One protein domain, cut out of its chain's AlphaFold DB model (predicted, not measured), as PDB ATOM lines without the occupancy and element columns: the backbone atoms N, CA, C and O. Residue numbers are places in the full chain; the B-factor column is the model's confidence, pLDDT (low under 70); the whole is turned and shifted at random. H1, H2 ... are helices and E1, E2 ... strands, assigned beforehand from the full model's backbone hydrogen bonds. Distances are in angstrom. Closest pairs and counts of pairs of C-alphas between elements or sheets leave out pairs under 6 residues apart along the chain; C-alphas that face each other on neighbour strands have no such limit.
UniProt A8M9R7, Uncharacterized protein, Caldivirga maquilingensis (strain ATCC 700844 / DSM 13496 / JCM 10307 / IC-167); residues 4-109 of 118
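AT A GLANCE: This is residues 4 to 109 of the 118 residues of an uncharacterized protein of Caldivirga maquilingensis (strain ATCC 700844 / DSM 13496 / JCM 10307 / IC-167) (UniProt A8M9R7). A single long, strongly twisted antiparallel sheet of eight strands curls round one helix, H1, which packs on part of one face, nearest to E8, E4, E1 and E2, and leaves the far end of that face at E5 uncovered, while the other face is bare of named helices. The sheet is two four-strand meanders joined side by side through E4 and E8: short strands E1 to E4 make one end, and E5 to E8, three of them long, make the other. The printed part has 106 residues, with eight named strands followed by one named helix, in the order E1 E2 E3 E4 E5 E6 E7 E8 H1; the sheet's order is E1 E2 E3 E4 E8 E7 E6 E5. The class is mixed, helices and strands. The whole is compact, with a radius of gyration of the C-alphas of 14.5 A, and only just elongated, spanning 42 by 28 by 26 A.

HOW THE PARTS SIT: Inner strands E4, residues 28 to 31, and E8, residues 75 to 84, are antiparallel neighbours at 149 degrees, with N 29 and O 83 2.9 A apart, within hydrogen-bond range. On the other side of E8 is E7, residues 63 to 72, in a hairpin with it; N 66 and O 82 are 2.8 A apart. E7 also forms a hairpin with E6, residues 52 to 60, where N 58 and O 65 are 2.9 A apart. Edge strand E5, residues 43 to 46, forms a hairpin with E6, with N 45 and O 53 2.9 A apart. E3, residues 19 to 25, forms a hairpin with E4, with N 23 and O 30 2.8 A apart, and another with E2, residues 11 to 16, with N 14 and O 22 2.8 A apart. The other edge strand, E1, residues 4 to 8, forms a hairpin with E2; N 6 and O 13 are 2.9 A apart. H1, residues 91 to 105, is on the sheet, in two layers, a helix on one face of a sheet. The closest C-alphas of H1 and E4 are those of Val 98 and Leu 31, 7.9 A apart. In H1 every O i to N i+4 pair is within hydrogen-bond range.

IN THESE COORDINATES: E1 begins at C-alpha 4, (21.307, 32.485, 25.355). E6 is 25.4 A long from first to last C-alpha, E7 29.7 A and E8 27.2 A. E8 ends at C-alpha 84, (38.052, 39.733, 19.570). H1 is 21.0 A long and ends at C-alpha 105, (27.075, 51.001, 21.394).

THE WHOLE: The C-alphas of Trp 49 and Asn 90, the two farthest apart, are 44.0 A apart. The printed part has no cut. The link from E4 to E5 is long, with 11 residues; within it, residues 39 to 40 have a pLDDT under 70. The mean pLDDT of the printed part is 92.1.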
ATOM      1  N   GLU A   4      21.280  33.896  25.713       97.56
ATOM      2  CA  GLU A   4      21.307  32.485  25.355       97.56
ATOM      3  C   GLU A   4      22.218  32.294  24.147       97.56
ATOM      4  O   GLU A   4      22.210  33.093  23.210       97.56
ATOM      5  N   PHE A   5      22.979  31.205  24.151       97.38
ATOM      6  CA  PHE A   5      23.874  30.852  23.057       97.38
ATOM      7  C   PHE A   5      23.418  29.537  22.432       97.38
ATOM      8  O   PHE A   5      23.494  28.482  23.065       97.38
ATOM      9  N   LYS A   6      22.949  29.585  21.186       96.88
ATOM     10  CA  LYS A   6      22.473  28.405  20.452       96.88
ATOM     11  C   LYS A   6      23.584  27.893  19.545       96.88
ATOM     12  O   LYS A   6      24.142  28.671  18.783       96.88
ATOM     13  N   SER A   7      23.938  26.616  19.662       96.62
ATOM     14  CA  SER A   7      25.004  26.026  18.840       96.62
ATOM     15  C   SER A   7      24.497  25.732  17.430       96.62
ATOM     16  O   SER A   7      23.429  25.145  17.282       96.62
ATOM     17  N   GLU A   8      25.294  26.091  16.431       94.94
ATOM     18  CA  GLU A   8      25.071  25.861  15.003       94.94
ATOM     19  C   GLU A   8      26.314  25.191  14.390       94.94
ATOM     20  O   GLU A   8      27.380  25.158  15.005       94.94
ATOM     21  N   GLU A   9      26.209  24.681  13.159       92.25
ATOM     22  CA  GLU A   9      27.325  24.011  12.460       92.25
ATOM     23  C   GLU A   9      28.587  24.889  12.355       92.25
ATOM     24  O   GLU A   9      29.710  24.393  12.394       92.25
ATOM     25  N   TRP A  10      28.398  26.204  12.243       88.75
ATOM     26  CA  TRP A  10      29.449  27.180  11.959       88.75
ATOM     27  C   TRP A  10      29.795  28.087  13.151       88.75
ATOM     28  O   TRP A  10      30.615  28.993  13.003       88.75
ATOM     29  N   GLY A  11      29.187  27.886  14.324       94.88
ATOM     30  CA  GLY A  11      29.421  28.741  15.488       94.88
ATOM     31  C   GLY A  11      28.283  28.718  16.504       94.88
ATOM     32  O   GLY A  11      27.595  27.714  16.673       94.88
ATOM     33  N   ARG A  12      28.085  29.833  17.209       97.31
ATOM     34  CA  ARG A  12      26.984  30.004  18.170       97.31
ATOM     35  C   ARG A  12      26.190  31.259  17.841       97.31
ATOM     36  O   ARG A  12      26.772  32.333  17.733       97.31
ATOM     37  N   VAL A  13      24.874  31.153  17.735       97.44
ATOM     38  CA  VAL A  13      23.973  32.306  17.620       97.44
ATOM     39  C   VAL A  13      23.738  32.896  19.006       97.44
ATOM     40  O   VAL A  13      23.499  32.162  19.968       97.44
ATOM     41  N   ILE A  14      23.806  34.222  19.108       97.50
ATOM     42  CA  ILE A  14      23.569  34.975  20.338       97.50
ATOM     43  C   ILE A  14      22.131  35.464  20.321       97.50
ATOM     44  O   ILE A  14      21.741  36.259  19.467       97.50
ATOM     45  N   VAL A  15      21.355  35.006  21.296       96.75
ATOM     46  CA  VAL A  15      19.962  35.395  21.474       96.75
ATOM     47  C   VAL A  15      19.828  36.149  22.788       96.75
ATOM     48  O   VAL A  15      20.148  35.618  23.847       96.75
ATOM     49  N   VAL A  16      19.343  37.385  22.737       96.62
ATOM     50  CA  VAL A  16      19.063  38.203  23.918       96.62
ATOM     51  C   VAL A  16      17.567  38.419  24.002       96.62
ATOM     52  O   VAL A  16      16.965  38.948  23.073       96.62
ATOM     53  N   ASN A  17      16.962  37.994  25.112       95.75
ATOM     54  CA  ASN A  17      15.524  38.149  25.336       95.75
ATOM     55  C   ASN A  17      14.664  37.576  24.181       95.75
ATOM     56  O   ASN A  17      13.608  38.099  23.859       95.75
ATOM     57  N   GLY A  18      15.122  36.499  23.530       94.31
ATOM     58  CA  GLY A  18      14.433  35.873  22.392       94.31
ATOM     59  C   GLY A  18      14.770  36.454  21.013       94.31
ATOM     60  O   GLY A  18      14.367  35.870  20.009       94.31
ATOM     61  N   ILE A  19      15.551  37.535  20.946       94.19
ATOM     62  CA  ILE A  19      15.957  38.202  19.704       94.19
ATOM     63  C   ILE A  19      17.390  37.805  19.354       94.19
ATOM     64  O   ILE A  19      18.276  37.867  20.203       94.19
ATOM     65  N   GLU A  20      17.632  37.395  18.113       95.00
ATOM     66  CA  GLU A  20      18.991  37.200  17.603       95.00
ATOM     67  C   GLU A  20      19.689  38.556  17.458       95.00
ATOM     68  O   GLU A  20      19.173  39.453  16.796       95.00
ATOM     69  N   VAL A  21      20.848  38.707  18.100       94.44
ATOM     70  CA  VAL A  21      21.618  39.967  18.119       94.44
ATOM     71  C   VAL A  21      23.039  39.803  17.588       94.44
ATOM     72  O   VAL A  21      23.839  40.735  17.646       94.44
ATOM     73  N   GLY A  22      23.397  38.603  17.137       95.38
ATOM     74  CA  GLY A  22      24.730  38.333  16.628       95.38
ATOM     75  C   GLY A  22      25.142  36.875  16.737       95.38
ATOM     76  O   GLY A  22      24.333  35.969  16.936       95.38
ATOM     77  N   ARG A  23      26.446  36.648  16.604       97.00
ATOM     78  CA  ARG A  23      27.048  35.318  16.519       97.00
ATOM     79  C   ARG A  23      28.454  35.274  17.106       97.00
ATOM     80  O   ARG A  23      29.154  36.282  17.135       97.00
ATOM     81  N   ILE A  24      28.883  34.085  17.505       96.88
ATOM     82  CA  ILE A  24      30.247  33.767  17.926       96.88
ATOM     83  C   ILE A  24      30.817  32.751  16.945       96.88
ATOM     84  O   ILE A  24      30.216  31.697  16.731       96.88
ATOM     85  N   VAL A  25      31.972  33.065  16.371       95.94
ATOM     86  CA  VAL A  25      32.750  32.155  15.524       95.94
ATOM     87  C   VAL A  25      34.190  32.213  16.009       95.94
ATOM     88  O   VAL A  25      34.766  33.298  16.096       95.94
ATOM     89  N   ASP A  26      34.748  31.060  16.373       93.94
ATOM     90  CA  ASP A  26      36.048  30.948  17.037       93.94
ATOM     91  C   ASP A  26      36.153  31.891  18.251       93.94
ATOM     92  O   ASP A  26      35.370  31.794  19.197       93.94
ATOM     93  N   ASN A  27      37.102  32.825  18.227       95.44
ATOM     94  CA  ASN A  27      37.319  33.817  19.273       95.44
ATOM     95  C   ASN A  27      36.685  35.181  18.948       95.44
ATOM     96  O   ASN A  27      37.063  36.181  19.553       95.44
ATOM     97  N   VAL A  28      35.763  35.260  17.987       96.81
ATOM     98  CA  VAL A  28      35.151  36.521  17.553       96.81
ATOM     99  C   VAL A  28      33.660  36.521  17.848       96.81
ATOM    100  O   VAL A  28      32.902  35.708  17.323       96.81
ATOM    101  N   ILE A  29      33.226  37.503  18.632       97.00
ATOM    102  CA  ILE A  29      31.819  37.869  18.780       97.00
ATOM    103  C   ILE A  29      31.512  38.932  17.729       97.00
ATOM    104  O   ILE A  29      32.145  39.979  17.727       97.00
ATOM    105  N   SER A  30      30.546  38.694  16.851       96.25
ATOM    106  CA  SER A  30      30.005  39.707  15.939       96.25
ATOM    107  C   SER A  30      28.593  40.055  16.381       96.25
ATOM    108  O   SER A  30      27.757  39.157  16.458       96.25
ATOM    109  N   LEU A  31      28.338  41.326  16.683       94.50
ATOM    110  CA  LEU A  31      27.025  41.807  17.109       94.50
ATOM    111  C   LEU A  31      26.418  42.721  16.050       94.50
ATOM    112  O   LEU A  31      27.097  43.597  15.505       94.50
ATOM    113  N   ASP A  32      25.125  42.533  15.820       89.06
ATOM    114  CA  ASP A  32      24.316  43.356  14.935       89.06
ATOM    115  C   ASP A  32      23.850  44.580  15.734       89.06
ATOM    116  O   ASP A  32      22.856  44.557  16.460       89.06
ATOM    117  N   ILE A  33      24.653  45.643  15.668       85.94
ATOM    118  CA  ILE A  33      24.447  46.878  16.426       85.94
ATOM    119  C   ILE A  33      24.180  48.018  15.457       85.94
ATOM    120  O   ILE A  33      24.993  48.284  14.577       85.94
ATOM    121  N   TYR A  34      23.075  48.725  15.683       85.19
ATOM    122  CA  TYR A  34      22.782  50.001  15.045       85.19
ATOM    123  C   TYR A  34      22.970  51.142  16.045       85.19
ATOM    124  O   TYR A  34      22.553  51.031  17.200       85.19
ATOM    125  N   SER A  35      23.585  52.237  15.595       85.00
ATOM    126  CA  SER A  35      23.753  53.460  16.383       85.00
ATOM    127  C   SER A  35      23.936  54.672  15.473       85.00
ATOM    128  O   SER A  35      24.870  54.664  14.664       85.00
ATOM    129  N   PRO A  36      23.112  55.727  15.597       72.69
ATOM    130  CA  PRO A  36      23.121  56.846  14.657       72.69
ATOM    131  C   PRO A  36      24.288  57.837  14.823       72.69
ATOM    132  O   PRO A  36      24.262  58.872  14.160       72.69
ATOM    133  N   GLN A  37      25.277  57.587  15.704       71.56
ATOM    134  CA  GLN A  37      26.427  58.488  15.937       71.56
ATOM    135  C   GLN A  37      27.687  57.764  16.473       71.56
ATOM    136  O   GLN A  37      28.192  58.083  17.552       71.56
ATOM    137  N   TYR A  38      28.237  56.789  15.740       71.62
ATOM    138  CA  TYR A  38      29.468  56.079  16.144       71.62
ATOM    139  C   TYR A  38      30.217  55.494  14.929       71.62
ATOM    140  O   TYR A  38      29.559  55.171  13.945       71.62
ATOM    141  N   PRO A  39      31.557  55.317  14.941       68.50
ATOM    142  CA  PRO A  39      32.552  55.742  15.934       68.50
ATOM    143  C   PRO A  39      32.983  57.204  15.780       68.50
ATOM    144  O   PRO A  39      33.091  57.711  14.670       68.50
ATOM    145  N   ALA A  40      33.261  57.900  16.892       64.31
ATOM    146  CA  ALA A  40      33.609  59.331  16.899       64.31
ATOM    147  C   ALA A  40      34.966  59.646  16.234       64.31
ATOM    148  O   ALA A  40      35.145  60.721  15.662       64.31
ATOM    149  N   SER A  41      35.903  58.697  16.284       76.31
ATOM    150  CA  SER A  41      37.258  58.805  15.735       76.31
ATOM    151  C   SER A  41      37.741  57.444  15.231       76.31
ATOM    152  O   SER A  41      37.278  56.407  15.714       76.31
ATOM    153  N   GLY A  42      38.655  57.446  14.262       86.12
ATOM    154  CA  GLY A  42      39.165  56.224  13.654       86.12
ATOM    155  C   GLY A  42      39.942  56.473  12.364       86.12
ATOM    156  O   GLY A  42      40.021  57.605  11.880       86.12
ATOM    157  N   GLU A  43      40.500  55.400  11.814       91.81
ATOM    158  CA  GLU A  43      41.075  55.388  10.472       91.81
ATOM    159  C   GLU A  43      39.953  55.478   9.440       91.81
ATOM    160  O   GLU A  43      38.914  54.830   9.577       91.81
ATOM    161  N   ARG A  44      40.147  56.307   8.413       92.81
ATOM    162  CA  ARG A  44      39.128  56.567   7.394       92.81
ATOM    163  C   ARG A  44      39.524  55.948   6.067       92.81
ATOM    164  O   ARG A  44      40.655  56.117   5.613       92.81
ATOM    165  N   ILE A  45      38.567  55.276   5.441       94.19
ATOM    166  CA  ILE A  45      38.678  54.754   4.082       94.19
ATOM    167  C   ILE A  45      37.629  55.468   3.236       94.19
ATOM    168  O   ILE A  45      36.429  55.285   3.434       94.19
ATOM    169  N   GLU A  46      38.085  56.288   2.296       95.00
ATOM    170  CA  GLU A  46      37.206  57.011   1.380       95.00
ATOM    171  C   GLU A  46      36.613  56.057   0.334       95.00
ATOM    172  O   GLU A  46      37.339  55.315  -0.331       95.00
ATOM    173  N   LEU A  47      35.290  56.100   0.166       94.62
ATOM    174  CA  LEU A  47      34.537  55.314  -0.820       94.62
ATOM    175  C   LEU A  47      34.077  56.165  -2.019       94.62
ATOM    176  O   LEU A  47      33.268  55.725  -2.838       94.62
ATOM    177  N   GLY A  48      34.568  57.400  -2.134       94.25
ATOM    178  CA  GLY A  48      34.152  58.344  -3.167       94.25
ATOM    179  C   GLY A  48      32.737  58.863  -2.915       94.25
ATOM    180  O   GLY A  48      32.442  59.384  -1.845       94.25
ATOM    181  N   TRP A  49      31.848  58.736  -3.906       93.94
ATOM    182  CA  TRP A  49      30.477  59.263  -3.813       93.94
ATOM    183  C   TRP A  49      29.641  58.594  -2.714       93.94
ATOM    184  O   TRP A  49      28.681  59.189  -2.240       93.94
ATOM    185  N   ALA A  50      30.013  57.382  -2.295       92.56
ATOM    186  CA  ALA A  50      29.319  56.633  -1.252       92.56
ATOM    187  C   ALA A  50      29.722  57.053   0.176       92.56
ATOM    188  O   ALA A  50      29.285  56.422   1.133       92.56
ATOM    189  N   GLY A  51      30.555  58.086   0.348       94.31
ATOM    190  CA  GLY A  51      31.023  58.538   1.659       94.31
ATOM    191  C   GLY A  51      32.308  57.841   2.106       94.31
ATOM    192  O   GLY A  51      33.211  57.625   1.300       94.31
ATOM    193  N   SER A  52      32.414  57.496   3.390       93.81
ATOM    194  CA  SER A  52      33.621  56.891   3.972       93.81
ATOM    195  C   SER A  52      33.298  55.812   5.003       93.81
ATOM    196  O   SER A  52      32.264  55.861   5.667       93.81
ATOM    197  N   LEU A  53      34.195  54.840   5.152       93.62
ATOM    198  CA  LEU A  53      34.198  53.928   6.293       93.62
ATOM    199  C   LEU A  53      35.118  54.479   7.374       93.62
ATOM    200  O   LEU A  53      36.222  54.936   7.079       93.62
ATOM    201  N   VAL A  54      34.678  54.391   8.623       92.56
ATOM    202  CA  VAL A  54      35.465  54.763   9.797       92.56
ATOM    203  C   VAL A  54      35.723  53.502  10.605       92.56
ATOM    204  O   VAL A  54      34.806  52.938  11.198       92.56
ATOM    205  N   TYR A  55      36.974  53.060  10.629       92.69
ATOM    206  CA  TYR A  55      37.419  51.939  11.440       92.69
ATOM    207  C   TYR A  55      37.982  52.438  12.769       92.69
ATOM    208  O   TYR A  55      38.862  53.299  12.805       92.69
ATOM    209  N   SER A  56      37.491  51.890  13.875       92.50
ATOM    210  CA  SER A  56      37.938  52.240  15.218       92.50
ATOM    211  C   SER A  56      38.157  50.992  16.056       92.50
ATOM    212  O   SER A  56      37.440  50.000  15.924       92.50
ATOM    213  N   ARG A  57      39.152  51.048  16.938       93.56
ATOM    214  CA  ARG A  57      39.523  49.947  17.821       93.56
ATOM    215  C   ARG A  57      39.720  50.464  19.235       93.56
ATOM    216  O   ARG A  57      40.477  51.409  19.450       93.56
ATOM    217  N   VAL A  58      39.097  49.800  20.202       92.94
ATOM    218  CA  VAL A  58      39.262  50.097  21.630       92.94
ATOM    219  C   VAL A  58      39.522  48.823  22.424       92.94
ATOM    220  O   VAL A  58      39.144  47.726  22.016       92.94
ATOM    221  N   ASN A  59      40.178  48.963  23.574       93.94
ATOM    222  CA  ASN A  59      40.359  47.854  24.507       93.94
ATOM    223  C   ASN A  59      39.164  47.780  25.462       93.94
ATOM    224  O   ASN A  59      38.716  48.804  25.978       93.94
ATOM    225  N   MET A  60      38.698  46.566  25.741       92.31
ATOM    226  CA  MET A  60      37.671  46.273  26.737       92.31
ATOM    227  C   MET A  60      38.193  45.150  27.635       92.31
ATOM    228  O   MET A  60      38.089  43.968  27.310       92.31
ATOM    229  N   GLY A  61      38.834  45.532  28.741       91.00
ATOM    230  CA  GLY A  61      39.604  44.592  29.556       91.00
ATOM    231  C   GLY A  61      40.782  44.012  28.767       91.00
ATOM    232  O   GLY A  61      41.593  44.758  28.221       91.00
ATOM    233  N   ASN A  62      40.870  42.684  28.707       93.62
ATOM    234  CA  ASN A  62      41.846  41.938  27.904       93.62
ATOM    235  C   ASN A  62      41.379  41.673  26.460       93.62
ATOM    236  O   ASN A  62      42.134  41.073  25.693       93.62
ATOM    237  N   HIS A  63      40.166  42.097  26.096       96.12
ATOM    238  CA  HIS A  63      39.585  41.937  24.766       96.12
ATOM    239  C   HIS A  63      39.724  43.207  23.931       96.12
ATOM    240  O   HIS A  63      39.994  44.302  24.434       96.12
ATOM    241  N   VAL A  64      39.495  43.054  22.634       96.38
ATOM    242  CA  VAL A  64      39.515  44.151  21.671       96.38
ATOM    243  C   VAL A  64      38.129  44.299  21.076       96.38
ATOM    244  O   VAL A  64      37.556  43.315  20.626       96.38
ATOM    245  N   VAL A  65      37.615  45.524  21.041       95.75
ATOM    246  CA  VAL A  65      36.391  45.859  20.316       95.75
ATOM    247  C   VAL A  65      36.775  46.608  19.047       95.75
ATOM    248  O   VAL A  65      37.395  47.671  19.108       95.75
ATOM    249  N   GLU A  66      36.420  46.034  17.908       95.00
ATOM    250  CA  GLU A  66      36.546  46.629  16.584       95.00
ATOM    251  C   GLU A  66      35.186  47.145  16.131       95.00
ATOM    252  O   GLU A  66      34.160  46.484  16.296       95.00
ATOM    253  N   MET A  67      35.181  48.343  15.567       93.44
ATOM    254  CA  MET A  67      33.975  49.044  15.160       93.44
ATOM    255  C   MET A  67      34.176  49.584  13.761       93.44
ATOM    256  O   MET A  67      35.188  50.229  13.473       93.44
ATOM    257  N   ILE A  68      33.194  49.342  12.905       91.19
ATOM    258  CA  ILE A  68      33.134  49.927  11.574       91.19
ATOM    259  C   ILE A  68      31.880  50.781  11.535       91.19
ATOM    260  O   ILE A  68      30.776  50.275  11.737       91.19
ATOM    261  N   GLY A  69      32.064  52.071  11.287       91.88
ATOM    262  CA  GLY A  69      30.979  52.966  10.924       91.88
ATOM    263  C   GLY A  69      31.037  53.355   9.456       91.88
ATOM    264  O   GLY A  69      32.085  53.260   8.812       91.88
ATOM    265  N   HIS A  70      29.909  53.820   8.949       91.69
ATOM    266  CA  HIS A  70      29.767  54.436   7.642       91.69
ATOM    267  C   HIS A  70      29.354  55.892   7.827       91.69
ATOM    268  O   HIS A  70      28.533  56.210   8.683       91.69
ATOM    269  N   GLU A  71      29.971  56.793   7.073       91.44
ATOM    270  CA  GLU A  71      29.644  58.214   7.086       91.44
ATOM    271  C   GLU A  71      29.312  58.690   5.675       91.44
ATOM    272  O   GLU A  71      30.146  58.579   4.772       91.44
ATOM    273  N   HIS A  72      28.121  59.260   5.503       91.12
ATOM    274  CA  HIS A  72      27.627  59.802   4.241       91.12
ATOM    275  C   HIS A  72      26.765  61.045   4.495       91.12
ATOM    276  O   HIS A  72      25.931  61.054   5.396       91.12
ATOM    277  N   ASP A  73      27.002  62.120   3.737       88.25
ATOM    278  CA  ASP A  73      26.284  63.400   3.848       88.25
ATOM    279  C   ASP A  73      26.201  63.979   5.277       88.25
ATOM    280  O   ASP A  73      25.221  64.608   5.676       88.25
ATOM    281  N   GLY A  74      27.260  63.779   6.067       81.25
ATOM    282  CA  GLY A  74      27.350  64.260   7.450       81.25
ATOM    283  C   GLY A  74      26.582  63.416   8.472       81.25
ATOM    284  O   GLY A  74      26.647  63.713   9.665       81.25
ATOM    285  N   LEU A  75      25.902  62.355   8.035       85.62
ATOM    286  CA  LEU A  75      25.334  61.325   8.897       85.62
ATOM    287  C   LEU A  75      26.358  60.210   9.085       85.62
ATOM    288  O   LEU A  75      27.045  59.829   8.138       85.62
ATOM    289  N   ARG A  76      26.467  59.696  10.311       87.31
ATOM    290  CA  ARG A  76      27.401  58.622  10.655       87.31
ATOM    291  C   ARG A  76      26.674  57.521  11.400       87.31
ATOM    292  O   ARG A  76      26.163  57.769  12.481       87.31
ATOM    293  N   GLU A  77      26.718  56.308  10.882       89.25
ATOM    294  CA  GLU A  77      26.104  55.144  11.508       89.25
ATOM    295  C   GLU A  77      27.137  54.070  11.836       89.25
ATOM    296  O   GLU A  77      28.108  53.867  11.108       89.25
ATOM    297  N   LEU A  78      26.918  53.367  12.942       89.88
ATOM    298  CA  LEU A  78      27.652  52.151  13.263       89.88
ATOM    299  C   LEU A  78      27.047  50.987  12.481       89.88
ATOM    300  O   LEU A  78      25.855  50.723  12.619       89.88
ATOM    301  N   ILE A  79      27.866  50.293  11.687       84.81
ATOM    302  CA  ILE A  79      27.406  49.197  10.820       84.81
ATOM    303  C   ILE A  79      27.898  47.822  11.277       84.81
ATOM    304  O   ILE A  79      27.343  46.801  10.878       84.81
ATOM    305  N   SER A  80      28.964  47.760  12.078       87.69
ATOM    306  CA  SER A  80      29.457  46.494  12.615       87.69
ATOM    307  C   SER A  80      30.247  46.700  13.896       87.69
ATOM    308  O   SER A  80      31.089  47.598  13.977       87.69
ATOM    309  N   VAL A  81      30.012  45.818  14.870       94.00
ATOM    310  CA  VAL A  81      30.831  45.700  16.074       94.00
ATOM    311  C   VAL A  81      31.296  44.264  16.226       94.00
ATOM    312  O   VAL A  81      30.503  43.321  16.169       94.00
ATOM    313  N   ARG A  82      32.599  44.101  16.445       95.94
ATOM    314  CA  ARG A  82      33.217  42.813  16.738       95.94
ATOM    315  C   ARG A  82      33.991  42.886  18.036       95.94
ATOM    316  O   ARG A  82      34.681  43.865  18.292       95.94
ATOM    317  N   VAL A  83      33.914  41.830  18.830       97.44
ATOM    318  CA  VAL A  83      34.779  41.629  19.988       97.44
ATOM    319  C   VAL A  83      35.714  40.474  19.681       97.44
ATOM    320  O   VAL A  83      35.264  39.348  19.483       97.44
ATOM    321  N   ILE A  84      37.011  40.751  19.655       97.62
ATOM    322  CA  ILE A  84      38.052  39.733  19.570       97.62
ATOM    323  C   ILE A  84      38.389  39.316  20.998       97.62
ATOM    324  O   ILE A  84      38.973  40.083  21.776       97.62
ATOM    325  N   LEU A  85      37.990  38.096  21.337       97.12
ATOM    326  CA  LEU A  85      38.253  37.467  22.617       97.12
ATOM    327  C   LEU A  85      39.720  37.062  22.710       97.12
ATOM    328  O   LEU A  85      40.361  36.677  21.728       97.12
ATOM    329  N   ASN A  86      40.238  37.155  23.927       94.19
ATOM    330  CA  ASN A  86      41.618  36.855  24.253       94.19
ATOM    331  C   ASN A  86      41.624  35.879  25.425       94.19
ATOM    332  O   ASN A  86      41.258  36.257  26.539       94.19
ATOM    333  N   GLY A  87      42.033  34.642  25.153       90.88
ATOM    334  CA  GLY A  87      41.914  33.524  26.085       90.88
ATOM    335  C   GLY A  87      40.547  32.843  26.040       90.88
ATOM    336  O   GLY A  87      39.658  33.230  25.281       90.88
ATOM    337  N   GLU A  88      40.411  31.795  26.849       90.62
ATOM    338  CA  GLU A  88      39.140  31.101  27.053       90.62
ATOM    339  C   GLU A  88      38.198  31.971  27.890       90.62
ATOM    340  O   GLU A  88      38.612  32.556  28.889       90.62
ATOM    341  N   VAL A  89      36.937  32.053  27.464       94.12
ATOM    342  CA  VAL A  89      35.886  32.853  28.102       94.12
ATOM    343  C   VAL A  89      34.671  31.956  28.288       94.12
ATOM    344  O   VAL A  89      34.223  31.317  27.333       94.12
ATOM    345  N   ASN A  90      34.153  31.877  29.511       94.69
ATOM    346  CA  ASN A  90      32.978  31.051  29.800       94.69
ATOM    347  C   ASN A  90      31.665  31.770  29.431       94.69
ATOM    348  O   ASN A  90      31.650  32.967  29.156       94.69
ATOM    349  N   ASP A  91      30.543  31.047  29.430       95.75
ATOM    350  CA  ASP A  91      29.247  31.588  28.997       95.75
ATOM    351  C   ASP A  91      28.734  32.758  29.854       95.75
ATOM    352  O   ASP A  91      28.082  33.666  29.326       95.75
ATOM    353  N   ASP A  92      29.052  32.792  31.149       96.19
ATOM    354  CA  ASP A  92      28.668  33.904  32.023       96.19
ATOM    355  C   ASP A  92      29.450  35.173  31.651       96.19
ATOM    356  O   ASP A  92      28.879  36.256  31.502       96.19
ATOM    357  N   GLU A  93      30.757  35.040  31.418       95.56
ATOM    358  CA  GLU A  93      31.616  36.129  30.951       95.56
ATOM    359  C   GLU A  93      31.236  36.594  29.539       95.56
ATOM    360  O   GLU A  93      31.135  37.799  29.298       95.56
ATOM    361  N   LEU A  94      30.944  35.665  28.620       96.19
ATOM    362  CA  LEU A  94      30.437  35.978  27.280       96.19
ATOM    363  C   LEU A  94      29.143  36.787  27.360       96.19
ATOM    364  O   LEU A  94      28.988  37.779  26.647       96.19
ATOM    365  N   SER A  95      28.230  36.406  28.255       97.19
ATOM    366  CA  SER A  95      26.974  37.129  28.464       97.19
ATOM    367  C   SER A  95      27.232  38.560  28.924       97.19
ATOM    368  O   SER A  95      26.636  39.499  28.396       97.19
ATOM    369  N   LEU A  96      28.159  38.759  29.865       96.62
ATOM    370  CA  LEU A  96      28.543  40.094  30.326       96.62
ATOM    371  C   LEU A  96      29.165  40.932  29.206       96.62
ATOM    372  O   LEU A  96      28.820  42.104  29.062       96.62
ATOM    373  N   ILE A  97      30.039  40.338  28.390       96.62
ATOM    374  CA  ILE A  97      30.657  40.998  27.235       96.62
ATOM    375  C   ILE A  97      29.585  41.469  26.248       96.62
ATOM    376  O   ILE A  97      29.561  42.647  25.897       96.62
ATOM    377  N   VAL A  98      28.671  40.580  25.848       96.62
ATOM    378  CA  VAL A  98      27.577  40.902  24.920       96.62
ATOM    379  C   VAL A  98      26.741  42.063  25.453       96.62
ATOM    380  O   VAL A  98      26.548  43.060  24.758       96.62
ATOM    381  N   LEU A  99      26.298  41.978  26.711       96.19
ATOM    382  CA  LEU A  99      25.457  43.009  27.316       96.19
ATOM    383  C   LEU A  99      26.183  44.350  27.462       96.19
ATOM    384  O   LEU A  99      25.559  45.395  27.291       96.19
ATOM    385  N   ASN A 100      27.482  44.342  27.769       95.31
ATOM    386  CA  ASN A 100      28.273  45.566  27.866       95.31
ATOM    387  C   ASN A 100      28.389  46.260  26.508       95.31
ATOM    388  O   ASN A 100      28.156  47.463  26.418       95.31
ATOM    389  N   VAL A 101      28.689  45.503  25.451       94.75
ATOM    390  CA  VAL A 101      28.821  46.051  24.097       94.75
ATOM    391  C   VAL A 101      27.473  46.568  23.590       94.75
ATOM    392  O   VAL A 101      27.409  47.689  23.090       94.75
ATOM    393  N   MET A 102      26.377  45.830  23.799       94.12
ATOM    394  CA  MET A 102      25.035  46.316  23.460       94.12
ATOM    395  C   MET A 102      24.702  47.617  24.198       94.12
ATOM    396  O   MET A 102      24.348  48.600  23.562       94.12
ATOM    397  N   ARG A 103      24.879  47.676  25.522       93.31
ATOM    398  CA  ARG A 103      24.582  48.888  26.309       93.31
ATOM    399  C   ARG A 103      25.431  50.093  25.929       93.31
ATOM    400  O   ARG A 103      24.986  51.223  26.092       93.31
ATOM    401  N   GLN A 104      26.667  49.854  25.505       91.56
ATOM    402  CA  GLN A 104      27.598  50.923  25.176       91.56
ATOM    403  C   GLN A 104      27.376  51.479  23.770       91.56
ATOM    404  O   GLN A 104      27.537  52.682  23.572       91.56
ATOM    405  N   TYR A 105      27.060  50.617  22.803       91.31
ATOM    406  CA  TYR A 105      27.075  51.001  21.394       91.31
ATOM    407  C   TYR A 105      25.709  50.981  20.725       91.31
ATOM    408  O   TYR A 105      25.541  51.705  19.754       91.31
ATOM    409  N   MET A 106      24.746  50.191  21.198       91.38
ATOM    410  CA  MET A 106      23.421  50.127  20.585       91.38
ATOM    411  C   MET A 106      22.630  51.405  20.836       91.38
ATOM    412  O   MET A 106      22.707  51.997  21.913       91.38
ATOM    413  N   ASP A 107      21.855  51.813  19.834       91.25
ATOM    414  CA  ASP A 107      20.865  52.864  19.993       91.25
ATOM    415  C   ASP A 107      19.934  52.564  21.177       91.25
ATOM    416  O   ASP A 107      19.524  51.423  21.411       91.25
ATOM    417  N   LYS A 108      19.614  53.612  21.936       91.06
ATOM    418  CA  LYS A 108      18.873  53.494  23.187       91.06
ATOM    419  C   LYS A 108      17.467  52.932  22.972       91.06
ATOM    420  O   LYS A 108      17.039  52.099  23.765       91.06
ATOM    421  N   GLU A 109      16.760  53.366  21.930       91.06
ATOM    422  CA  GLU A 109      15.390  52.911  21.672       91.06
ATOM    423  C   GLU A 109      15.388  51.433  21.275       91.06
ATOM    424  O   GLU A 109      14.580  50.651  21.778       91.06
TER     425      GLU A 109